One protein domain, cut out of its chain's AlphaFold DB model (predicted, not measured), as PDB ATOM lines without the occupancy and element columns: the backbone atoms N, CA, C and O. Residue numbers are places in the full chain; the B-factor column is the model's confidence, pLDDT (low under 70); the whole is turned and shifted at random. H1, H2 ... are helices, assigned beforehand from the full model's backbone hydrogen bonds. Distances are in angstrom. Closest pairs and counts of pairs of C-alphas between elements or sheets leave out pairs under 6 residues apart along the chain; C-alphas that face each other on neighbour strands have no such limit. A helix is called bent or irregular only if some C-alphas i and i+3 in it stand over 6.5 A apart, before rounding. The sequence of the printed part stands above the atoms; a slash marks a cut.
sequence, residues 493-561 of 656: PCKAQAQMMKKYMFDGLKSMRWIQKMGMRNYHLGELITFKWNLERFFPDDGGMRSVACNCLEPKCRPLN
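AT A GLANCE: This is residues 493 to 561 of the 656 residues of the protein "ELM2 domain-containing protein" of Caenorhabditis brenneri (UniProt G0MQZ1). A small cluster of three helices sits at one end, and a long tail without a named helix or strand, residues 539 to 561, leads away from it. In the cluster H1 and H2 make a helical hairpin, and H3, the longest helix, is set about perpendicular to both. The printed part has 69 residues, with three named helices in the order H1, H2, H3 and no named strand. The class is all helix, though under half of the residues, 34 of 69, are in named elements. The whole is loose, with a radius of gyration of the C-alphas of 14.4 A and spans of 40 by 27 by 18 A.

HOW THE PARTS SIT: H1, residues 495 to 506, comes first and is followed over a tight link of 5 residues by H2, residues 512 to 519. The two touch and form a helical hairpin; their closest C-alphas, those of Gln 497 and Gly 519, are 6.6 A apart. They run opposite ways at a steep tilt of 36 degrees, only just past shallow. A second tight link of 5 residues joins H2 to H3, residues 525 to 538. H3 touches H2 with residues 525 to 529 alone, and the closest C-alphas, those of Arg 513 and Leu 525, are 7.0 A apart. The lines of H2 and H3 are about perpendicular, at 87 degrees. H1 and H3 are close but not clearly touching: their closest C-alphas, those of Lys 502 and Leu 535, are 7.7 A apart. Their lines are about perpendicular, at 81 degrees. In H1, H2 and H3 every O i to N i+4 pair of the backbone is within hydrogen-bond range.

IN THESE COORDINATES: H1 runs from Lys 495, C-alpha at (49.097, 115.557, 68.180), to Phe 506, 16.5 A from first to last C-alpha. H2 runs from Met 512 to Gly 519 and measures 11.1 A. It is neither bent nor irregular, but only just: C-alphas 516 and 519 are 6.1 A apart. H3 runs from Leu 525, C-alpha at (35.992, 124.515, 57.267), to Phe 538, C-alpha at (47.766, 108.295, 54.425), and measures 20.2 A.

THE WHOLE: The two C-alphas farthest apart are those of Leu 509 and Asn 561, at 43.6 A. The printed part has no cut, and both links between helices are tight. The C-alphas of residues 539 to 561 lie 7 to 27 A from the mean of all C-alphas, and residues 551 to 556 stand free. The mean pLDDT of the printed part is 76.0; residues 508 to 509 and 538 to 556 are under 70.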
ATOM      1  N   PRO A 493      48.078 120.637  62.604       84.50
ATOM      2  CA  PRO A 493      47.383 120.355  63.855       84.50
ATOM      3  C   PRO A 493      48.297 119.639  64.848       84.50
ATOM      4  O   PRO A 493      49.101 118.783  64.480       84.50
ATOM      5  N   CYS A 494      48.168 119.972  66.135       86.19
ATOM      6  CA  CYS A 494      48.946 119.299  67.175       86.19
ATOM      7  C   CYS A 494      48.509 117.831  67.338       86.19
ATOM      8  O   CYS A 494      47.399 117.459  66.952       86.19
ATOM      9  N   LYS A 495      49.352 116.998  67.969       84.31
ATOM     10  CA  LYS A 495      49.097 115.557  68.180       84.31
ATOM     11  C   LYS A 495      47.691 115.278  68.738       84.31
ATOM     12  O   LYS A 495      46.994 114.422  68.203       84.31
ATOM     13  N   ALA A 496      47.238 116.063  69.718       84.94
ATOM     14  CA  ALA A 496      45.892 115.954  70.286       84.94
ATOM     15  C   ALA A 496      44.771 116.321  69.289       84.94
ATOM     16  O   ALA A 496      43.779 115.603  69.203       84.94
ATOM     17  N   GLN A 497      44.929 117.388  68.494       87.31
ATOM     18  CA  GLN A 497      43.964 117.759  67.445       87.31
ATOM     19  C   GLN A 497      43.882 116.688  66.351       87.31
ATOM     20  O   GLN A 497      42.784 116.301  65.958       87.31
ATOM     21  N   ALA A 498      45.027 116.160  65.909       84.81
ATOM     22  CA  ALA A 498      45.091 115.090  64.917       84.81
ATOM     23  C   ALA A 498      44.485 113.772  65.438       84.81
ATOM     24  O   ALA A 498      43.725 113.130  64.721       84.81
ATOM     25  N   GLN A 499      44.748 113.389  66.694       83.12
ATOM     26  CA  GLN A 499      44.136 112.215  67.336       83.12
ATOM     27  C   GLN A 499      42.621 112.376  67.527       83.12
ATOM     28  O   GLN A 499      41.863 111.447  67.250       83.12
ATOM     29  N   MET A 500      42.169 113.557  67.957       84.56
ATOM     30  CA  MET A 500      40.749 113.874  68.104       84.56
ATOM     31  C   MET A 500      40.023 113.826  66.752       84.56
ATOM     32  O   MET A 500      38.945 113.242  66.648       84.56
ATOM     33  N   MET A 501      40.621 114.405  65.708       82.38
ATOM     34  CA  MET A 501      40.064 114.371  64.360       82.38
ATOM     35  C   MET A 501      40.075 112.956  63.776       82.38
ATOM     36  O   MET A 501      39.051 112.539  63.244       82.38
ATOM     37  N   LYS A 502      41.160 112.186  63.965       80.62
ATOM     38  CA  LYS A 502      41.218 110.756  63.621       80.62
ATOM     39  C   LYS A 502      40.026 110.010  64.219       80.62
ATOM     40  O   LYS A 502      39.288 109.369  63.481       80.62
ATOM     41  N   LYS A 503      39.805 110.140  65.532       82.62
ATOM     42  CA  LYS A 503      38.668 109.512  66.216       82.62
ATOM     43  C   LYS A 503      37.334 109.908  65.573       82.62
ATOM     44  O   LYS A 503      36.637 109.054  65.046       82.62
ATOM     45  N   TYR A 504      37.002 111.198  65.547       82.94
ATOM     46  CA  TYR A 504      35.673 111.635  65.104       82.94
ATOM     47  C   TYR A 504      35.413 111.524  63.593       82.94
ATOM     48  O   TYR A 504      34.254 111.601  63.192       82.94
ATOM     49  N   MET A 505      36.449 111.348  62.767       77.88
ATOM     50  CA  MET A 505      36.296 110.980  61.357       77.88
ATOM     51  C   MET A 505      35.944 109.500  61.198       77.88
ATOM     52  O   MET A 505      34.917 109.195  60.599       77.88
ATOM     53  N   PHE A 506      36.756 108.596  61.757       72.88
ATOM     54  CA  PHE A 506      36.554 107.149  61.601       72.88
ATOM     55  C   PHE A 506      35.379 106.608  62.431       72.88
ATOM     56  O   PHE A 506      34.781 105.605  62.058       72.88
ATOM     57  N   ASP A 507      34.955 107.320  63.483       70.75
ATOM     58  CA  ASP A 507      33.675 107.076  64.166       70.75
ATOM     59  C   ASP A 507      32.453 107.314  63.236       70.75
ATOM     60  O   ASP A 507      31.340 106.945  63.604       70.75
ATOM     61  N   GLY A 508      32.608 107.988  62.081       66.62
ATOM     62  CA  GLY A 508      31.586 108.236  61.041       66.62
ATOM     63  C   GLY A 508      30.408 109.154  61.424       66.62
ATOM     64  O   GLY A 508      29.801 109.809  60.579       66.62
ATOM     65  N   LEU A 509      30.093 109.253  62.715       65.25
ATOM     66  CA  LEU A 509      28.862 109.821  63.276       65.25
ATOM     67  C   LEU A 509      28.904 111.345  63.522       65.25
ATOM     68  O   LEU A 509      28.091 111.858  64.305       65.25
ATOM     69  N   LYS A 510      29.876 112.080  62.960       81.88
ATOM     70  CA  LYS A 510      30.099 113.515  63.237       81.88
ATOM     71  C   LYS A 510      30.392 114.307  61.962       81.88
ATOM     72  O   LYS A 510      31.274 113.968  61.184       81.88
ATOM     73  N   SER A 511      29.682 115.420  61.774       86.69
ATOM     74  CA  SER A 511      29.912 116.320  60.642       86.69
ATOM     75  C   SER A 511      31.164 117.185  60.841       86.69
ATOM     76  O   SER A 511      31.533 117.530  61.965       86.69
ATOM     77  N   MET A 512      31.782 117.629  59.742       86.88
ATOM     78  CA  MET A 512      32.983 118.480  59.778       86.88
ATOM     79  C   MET A 512      32.786 119.774  60.593       86.88
ATOM     80  O   MET A 512      33.690 120.196  61.315       86.88
ATOM     81  N   ARG A 513      31.581 120.368  60.559       88.94
ATOM     82  CA  ARG A 513      31.216 121.534  61.391       88.94
ATOM     83  C   ARG A 513      31.212 121.213  62.893       88.94
ATOM     84  O   ARG A 513      31.529 122.083  63.702       88.94
ATOM     85  N   TRP A 514      30.880 119.982  63.284       89.88
ATOM     86  CA  TRP A 514      30.942 119.537  64.679       89.88
ATOM     87  C   TRP A 514      32.398 119.353  65.137       89.88
ATOM     88  O   TRP A 514      32.769 119.871  66.188       89.88
ATOM     89  N   ILE A 515      33.249 118.728  64.312       87.94
ATOM     90  CA  ILE A 515      34.694 118.569  64.580       87.94
ATOM     91  C   ILE A 515      35.371 119.947  64.738       87.94
ATOM     92  O   ILE A 515      36.103 120.180  65.707       87.94
ATOM     93  N   GLN A 516      35.042 120.896  63.851       90.38
ATOM     94  CA  GLN A 516      35.446 122.301  63.963       90.38
ATOM     95  C   GLN A 516      35.003 122.918  65.300       90.38
ATOM     96  O   GLN A 516      35.821 123.495  66.015       90.38
ATOM     97  N   LYS A 517      33.723 122.777  65.675       89.25
ATOM     98  CA  LYS A 517      33.170 123.359  66.911       89.25
ATOM     99  C   LYS A 517      33.808 122.788  68.184       89.25
ATOM    100  O   LYS A 517      33.951 123.539  69.153       89.25
ATOM    101  N   MET A 518      34.175 121.505  68.206       85.94
ATOM    102  CA  MET A 518      34.613 120.844  69.442       85.94
ATOM    103  C   MET A 518      36.103 121.005  69.757       85.94
ATOM    104  O   MET A 518      36.414 121.365  70.887       85.94
ATOM    105  N   GLY A 519      37.019 120.835  68.795       81.25
ATOM    106  CA  GLY A 519      38.466 120.952  69.081       81.25
ATOM    107  C   GLY A 519      39.325 121.615  68.009       81.25
ATOM    108  O   GLY A 519      40.520 121.825  68.221       81.25
ATOM    109  N   MET A 520      38.737 122.000  66.873       87.25
ATOM    110  CA  MET A 520      39.451 122.673  65.781       87.25
ATOM    111  C   MET A 520      38.839 124.042  65.450       87.25
ATOM    112  O   MET A 520      38.788 124.466  64.298       87.25
ATOM    113  N   ARG A 521      38.426 124.772  66.498       86.25
ATOM    114  CA  ARG A 521      37.789 126.104  66.426       86.25
ATOM    115  C   ARG A 521      38.637 127.158  65.716       86.25
ATOM    116  O   ARG A 521      38.088 128.093  65.142       86.25
ATOM    117  N   ASN A 522      39.957 126.986  65.772       86.81
ATOM    118  CA  ASN A 522      40.955 127.885  65.201       86.81
ATOM    119  C   ASN A 522      41.278 127.553  63.732       86.81
ATOM    120  O   ASN A 522      42.295 128.034  63.242       86.81
ATOM    121  N   TYR A 523      40.488 126.705  63.064       86.88
ATOM    122  CA  TYR A 523      40.637 126.339  61.651       86.88
ATOM    123  C   TYR A 523      39.345 126.629  60.880       86.88
ATOM    124  O   TYR A 523      38.238 126.516  61.416       86.88
ATOM    125  N   HIS A 524      39.480 126.986  59.608       87.88
ATOM    126  CA  HIS A 524      38.384 127.169  58.666       87.88
ATOM    127  C   HIS A 524      37.863 125.814  58.163       87.88
ATOM    128  O   HIS A 524      38.571 124.810  58.161       87.88
ATOM    129  N   LEU A 525      36.606 125.771  57.708       87.62
ATOM    130  CA  LEU A 525      35.992 124.515  57.267       87.62
ATOM    131  C   LEU A 525      36.696 123.928  56.027       87.62
ATOM    132  O   LEU A 525      36.801 122.711  55.921       87.62
ATOM    133  N   GLY A 526      37.239 124.782  55.150       85.62
ATOM    134  CA  GLY A 526      38.083 124.378  54.019       85.62
ATOM    135  C   GLY A 526      39.382 123.691  54.456       85.62
ATOM    136  O   GLY A 526      39.610 122.556  54.053       85.62
ATOM    137  N   GLU A 527      40.168 124.314  55.354       86.19
ATOM    138  CA  GLU A 527      41.379 123.705  55.951       86.19
ATOM    139  C   GLU A 527      41.075 122.302  56.507       86.19
ATOM    140  O   GLU A 527      41.809 121.348  56.260       86.19
ATOM    141  N   LEU A 528      39.959 122.164  57.229       87.44
ATOM    142  CA  LEU A 528      39.547 120.895  57.829       87.44
ATOM    143  C   LEU A 528      39.139 119.841  56.799       87.44
ATOM    144  O   LEU A 528      39.432 118.664  56.997       87.44
ATOM    145  N   ILE A 529      38.488 120.230  55.702       85.75
ATOM    146  CA  ILE A 529      38.199 119.306  54.601       85.75
ATOM    147  C   ILE A 529      39.521 118.848  53.976       85.75
ATOM    148  O   ILE A 529      39.775 117.648  53.942       85.75
ATOM    149  N   THR A 530      40.418 119.760  53.591       83.62
ATOM    150  CA  THR A 530      41.736 119.407  53.030       83.62
ATOM    151  C   THR A 530      42.543 118.501  53.969       83.62
ATOM    152  O   THR A 530      43.151 117.529  53.517       83.62
ATOM    153  N   PHE A 531      42.515 118.748  55.283       83.75
ATOM    154  CA  PHE A 531      43.166 117.873  56.260       83.75
ATOM    155  C   PHE A 531      42.495 116.491  56.376       83.75
ATOM    156  O   PHE A 531      43.217 115.501  56.473       83.75
ATOM    157  N   LYS A 532      41.157 116.389  56.290       84.44
ATOM    158  CA  LYS A 532      40.437 115.098  56.211       84.44
ATOM    159  C   LYS A 532      40.910 114.268  55.012       84.44
ATOM    160  O   LYS A 532      41.351 113.142  55.215       84.44
ATOM    161  N   TRP A 533      40.891 114.838  53.805       82.19
ATOM    162  CA  TRP A 533      41.292 114.126  52.580       82.19
ATOM    163  C   TRP A 533      42.754 113.651  52.650       82.19
ATOM    164  O   TRP A 533      43.072 112.536  52.237       82.19
ATOM    165  N   ASN A 534      43.646 114.463  53.227       78.31
ATOM    166  CA  ASN A 534      45.028 114.055  53.484       78.31
ATOM    167  C   ASN A 534      45.121 112.925  54.524       78.31
ATOM    168  O   ASN A 534      45.884 111.982  54.323       78.31
ATOM    169  N   LEU A 535      44.351 112.982  55.616       77.94
ATOM    170  CA  LEU A 535      44.358 111.940  56.644       77.94
ATOM    171  C   LEU A 535      43.893 110.591  56.070       77.94
ATOM    172  O   LEU A 535      44.573 109.592  56.270       77.94
ATOM    173  N   GLU A 536      42.805 110.582  55.300       77.25
ATOM    174  CA  GLU A 536      42.252 109.383  54.647       77.25
ATOM    175  C   GLU A 536      43.220 108.790  53.611       77.25
ATOM    176  O   GLU A 536      43.375 107.573  53.518       77.25
ATOM    177  N   ARG A 537      43.958 109.639  52.881       75.00
ATOM    178  CA  ARG A 537      44.973 109.205  51.907       75.00
ATOM    179  C   ARG A 537      46.159 108.465  52.544       75.00
ATOM    180  O   ARG A 537      46.710 107.560  51.913       75.00
ATOM    181  N   PHE A 538      46.580 108.855  53.751       69.56
ATOM    182  CA  PHE A 538      47.766 108.295  54.425       69.56
ATOM    183  C   PHE A 538      47.441 107.258  55.517       69.56
ATOM    184  O   PHE A 538      48.280 106.407  55.825       69.56
ATOM    185  N   PHE A 539      46.230 107.295  56.073       69.06
ATOM    186  CA  PHE A 539      45.746 106.397  57.122       69.06
ATOM    187  C   PHE A 539      44.393 105.795  56.700       69.06
ATOM    188  O   PHE A 539      43.359 106.331  57.096       69.06
ATOM    189  N   PRO A 540      44.378 104.713  55.898       64.19
ATOM    190  CA  PRO A 540      43.142 104.005  55.566       64.19
ATOM    191  C   PRO A 540      42.492 103.369  56.808       64.19
ATOM    192  O   PRO A 540      43.142 103.176  57.842       64.19
ATOM    193  N   ASP A 541      41.213 103.007  56.678       58.44
ATOM    194  CA  ASP A 541      40.388 102.415  57.742       58.44
ATOM    195  C   ASP A 541      40.960 101.104  58.311       58.44
ATOM    196  O   ASP A 541      40.740 100.788  59.481       58.44
ATOM    197  N   ASP A 542      41.764 100.392  57.514       57.19
ATOM    198  CA  ASP A 542      42.428  99.104  57.792       57.19
ATOM    199  C   ASP A 542      43.320  99.088  59.057       57.19
ATOM    200  O   ASP A 542      43.942  98.076  59.386       57.19
ATOM    201  N   GLY A 543      43.484 100.225  59.741       52.22
ATOM    202  CA  GLY A 543      44.342 100.405  60.919       52.22
ATOM    203  C   GLY A 543      45.836 100.484  60.593       52.22
ATOM    204  O   GLY A 543      46.591 101.130  61.326       52.22
ATOM    205  N   GLY A 544      46.257  99.896  59.472       53.19
ATOM    206  CA  GLY A 544      47.598 100.010  58.918       53.19
ATOM    207  C   GLY A 544      47.917 101.440  58.486       53.19
ATOM    208  O   GLY A 544      47.409 101.939  57.483       53.19
ATOM    209  N   MET A 545      48.835 102.090  59.203       49.25
ATOM    210  CA  MET A 545      49.568 103.223  58.644       49.25
ATOM    211  C   MET A 545      50.282 102.737  57.379       49.25
ATOM    212  O   MET A 545      51.005 101.741  57.439       49.25
ATOM    213  N   ARG A 546      50.116 103.430  56.244       54.03
ATOM    214  CA  ARG A 546      50.887 103.130  55.027       54.03
ATOM    215  C   ARG A 546      52.328 103.614  55.222       54.03
ATOM    216  O   ARG A 546      52.728 104.645  54.698       54.03
ATOM    217  N   SER A 547      53.096 102.852  56.005       47.19
ATOM    218  CA  SER A 547      54.533 103.033  56.275       47.19
ATOM    219  C   SER A 547      55.410 102.835  55.036       47.19
ATOM    220  O   SER A 547      56.607 103.114  55.073       47.19
ATOM    221  N   VAL A 548      54.800 102.408  53.927       48.78
ATOM    222  CA  VAL A 548      55.318 102.526  52.567       48.78
ATOM    223  C   VAL A 548      55.605 104.004  52.266       48.78
ATOM    224  O   VAL A 548      54.758 104.733  51.744       48.78
ATOM    225  N   ALA A 549      56.831 104.441  52.574       51.97
ATOM    226  CA  ALA A 549      57.442 105.601  51.932       51.97
ATOM    227  C   ALA A 549      57.230 105.467  50.417       51.97
ATOM    228  O   ALA A 549      57.340 104.360  49.899       51.97
ATOM    229  N   CYS A 550      56.836 106.543  49.728       59.25
ATOM    230  CA  CYS A 550      56.166 106.396  48.433       59.25
ATOM    231  C   CYS A 550      56.998 105.589  47.425       59.25
ATOM    232  O   CYS A 550      57.933 106.112  46.828       59.25
ATOM    233  N   ASN A 551      56.578 104.344  47.172       52.25
ATOM    234  CA  ASN A 551      57.134 103.472  46.132       52.25
ATOM    235  C   ASN A 551      56.847 103.996  44.709       52.25
ATOM    236  O   ASN A 551      57.173 103.341  43.720       52.25
ATOM    237  N   CYS A 552      56.229 105.174  44.589       61.66
ATOM    238  CA  CYS A 552      56.183 105.921  43.352       61.66
ATOM    239  C   CYS A 552      57.609 106.337  42.953       61.66
ATOM    240  O   CYS A 552      58.196 107.246  43.534       61.66
ATOM    241  N   LEU A 553      58.141 105.715  41.895       59.78
ATOM    242  CA  LEU A 553      59.391 106.108  41.222       59.78
ATOM    243  C   LEU A 553      59.270 107.463  40.480       59.78
ATOM    244  O   LEU A 553      60.000 107.740  39.532       59.78
ATOM    245  N   GLU A 554      58.326 108.308  40.895       66.62
ATOM    246  CA  GLU A 554      58.141 109.656  40.383       66.62
ATOM    247  C   GLU A 554      59.300 110.550  40.856       66.62
ATOM    248  O   GLU A 554      59.648 110.521  42.043       66.62
ATOM    249  N   PRO A 555      59.850 111.431  39.994       65.44
ATOM    250  CA  PRO A 555      60.871 112.406  40.395       65.44
ATOM    251  C   PRO A 555      60.472 113.224  41.634       65.44
ATOM    252  O   PRO A 555      61.316 113.576  42.459       65.44
ATOM    253  N   LYS A 556      59.160 113.438  41.804       68.00
ATOM    254  CA  LYS A 556      58.514 114.176  42.897       68.00
ATOM    255  C   LYS A 556      58.770 113.593  44.296       68.00
ATOM    256  O   LYS A 556      58.724 114.344  45.272       68.00
ATOM    257  N   CYS A 557      59.119 112.308  44.401       71.69
ATOM    258  CA  CYS A 557      59.452 111.634  45.663       71.69
ATOM    259  C   CYS A 557      60.943 111.294  45.835       71.69
ATOM    260  O   CYS A 557      61.312 110.661  46.826       71.69
ATOM    261  N   ARG A 558      61.823 111.758  44.938       74.56
ATOM    262  CA  ARG A 558      63.276 111.577  45.077       74.56
ATOM    263  C   ARG A 558      63.801 112.263  46.355       74.56
ATOM    264  O   ARG A 558      63.439 113.418  46.608       74.56
ATOM    265  N   PRO A 559      64.684 111.624  47.150       78.12
ATOM    266  CA  PRO A 559      65.392 112.319  48.221       78.12
ATOM    267  C   PRO A 559      66.283 113.416  47.621       78.12
ATOM    268  O   PRO A 559      67.024 113.175  46.670       78.12
ATOM    269  N   LEU A 560      66.201 114.625  48.178       84.19
ATOM    270  CA  LEU A 560      66.965 115.797  47.749       84.19
ATOM    271  C   LEU A 560      67.594 116.490  48.955       84.19
ATOM    272  O   LEU A 560      66.950 116.628  49.993       84.19
ATOM    273  N   ASN A 561      68.819 116.982  48.778       88.75
ATOM    274  CA  ASN A 561      69.514 117.802  49.763       88.75
ATOM    275  C   ASN A 561      69.353 119.291  49.409       88.75
ATOM    276  O   ASN A 561      70.047 119.813  48.535       88.75
TER     277      ASN A 561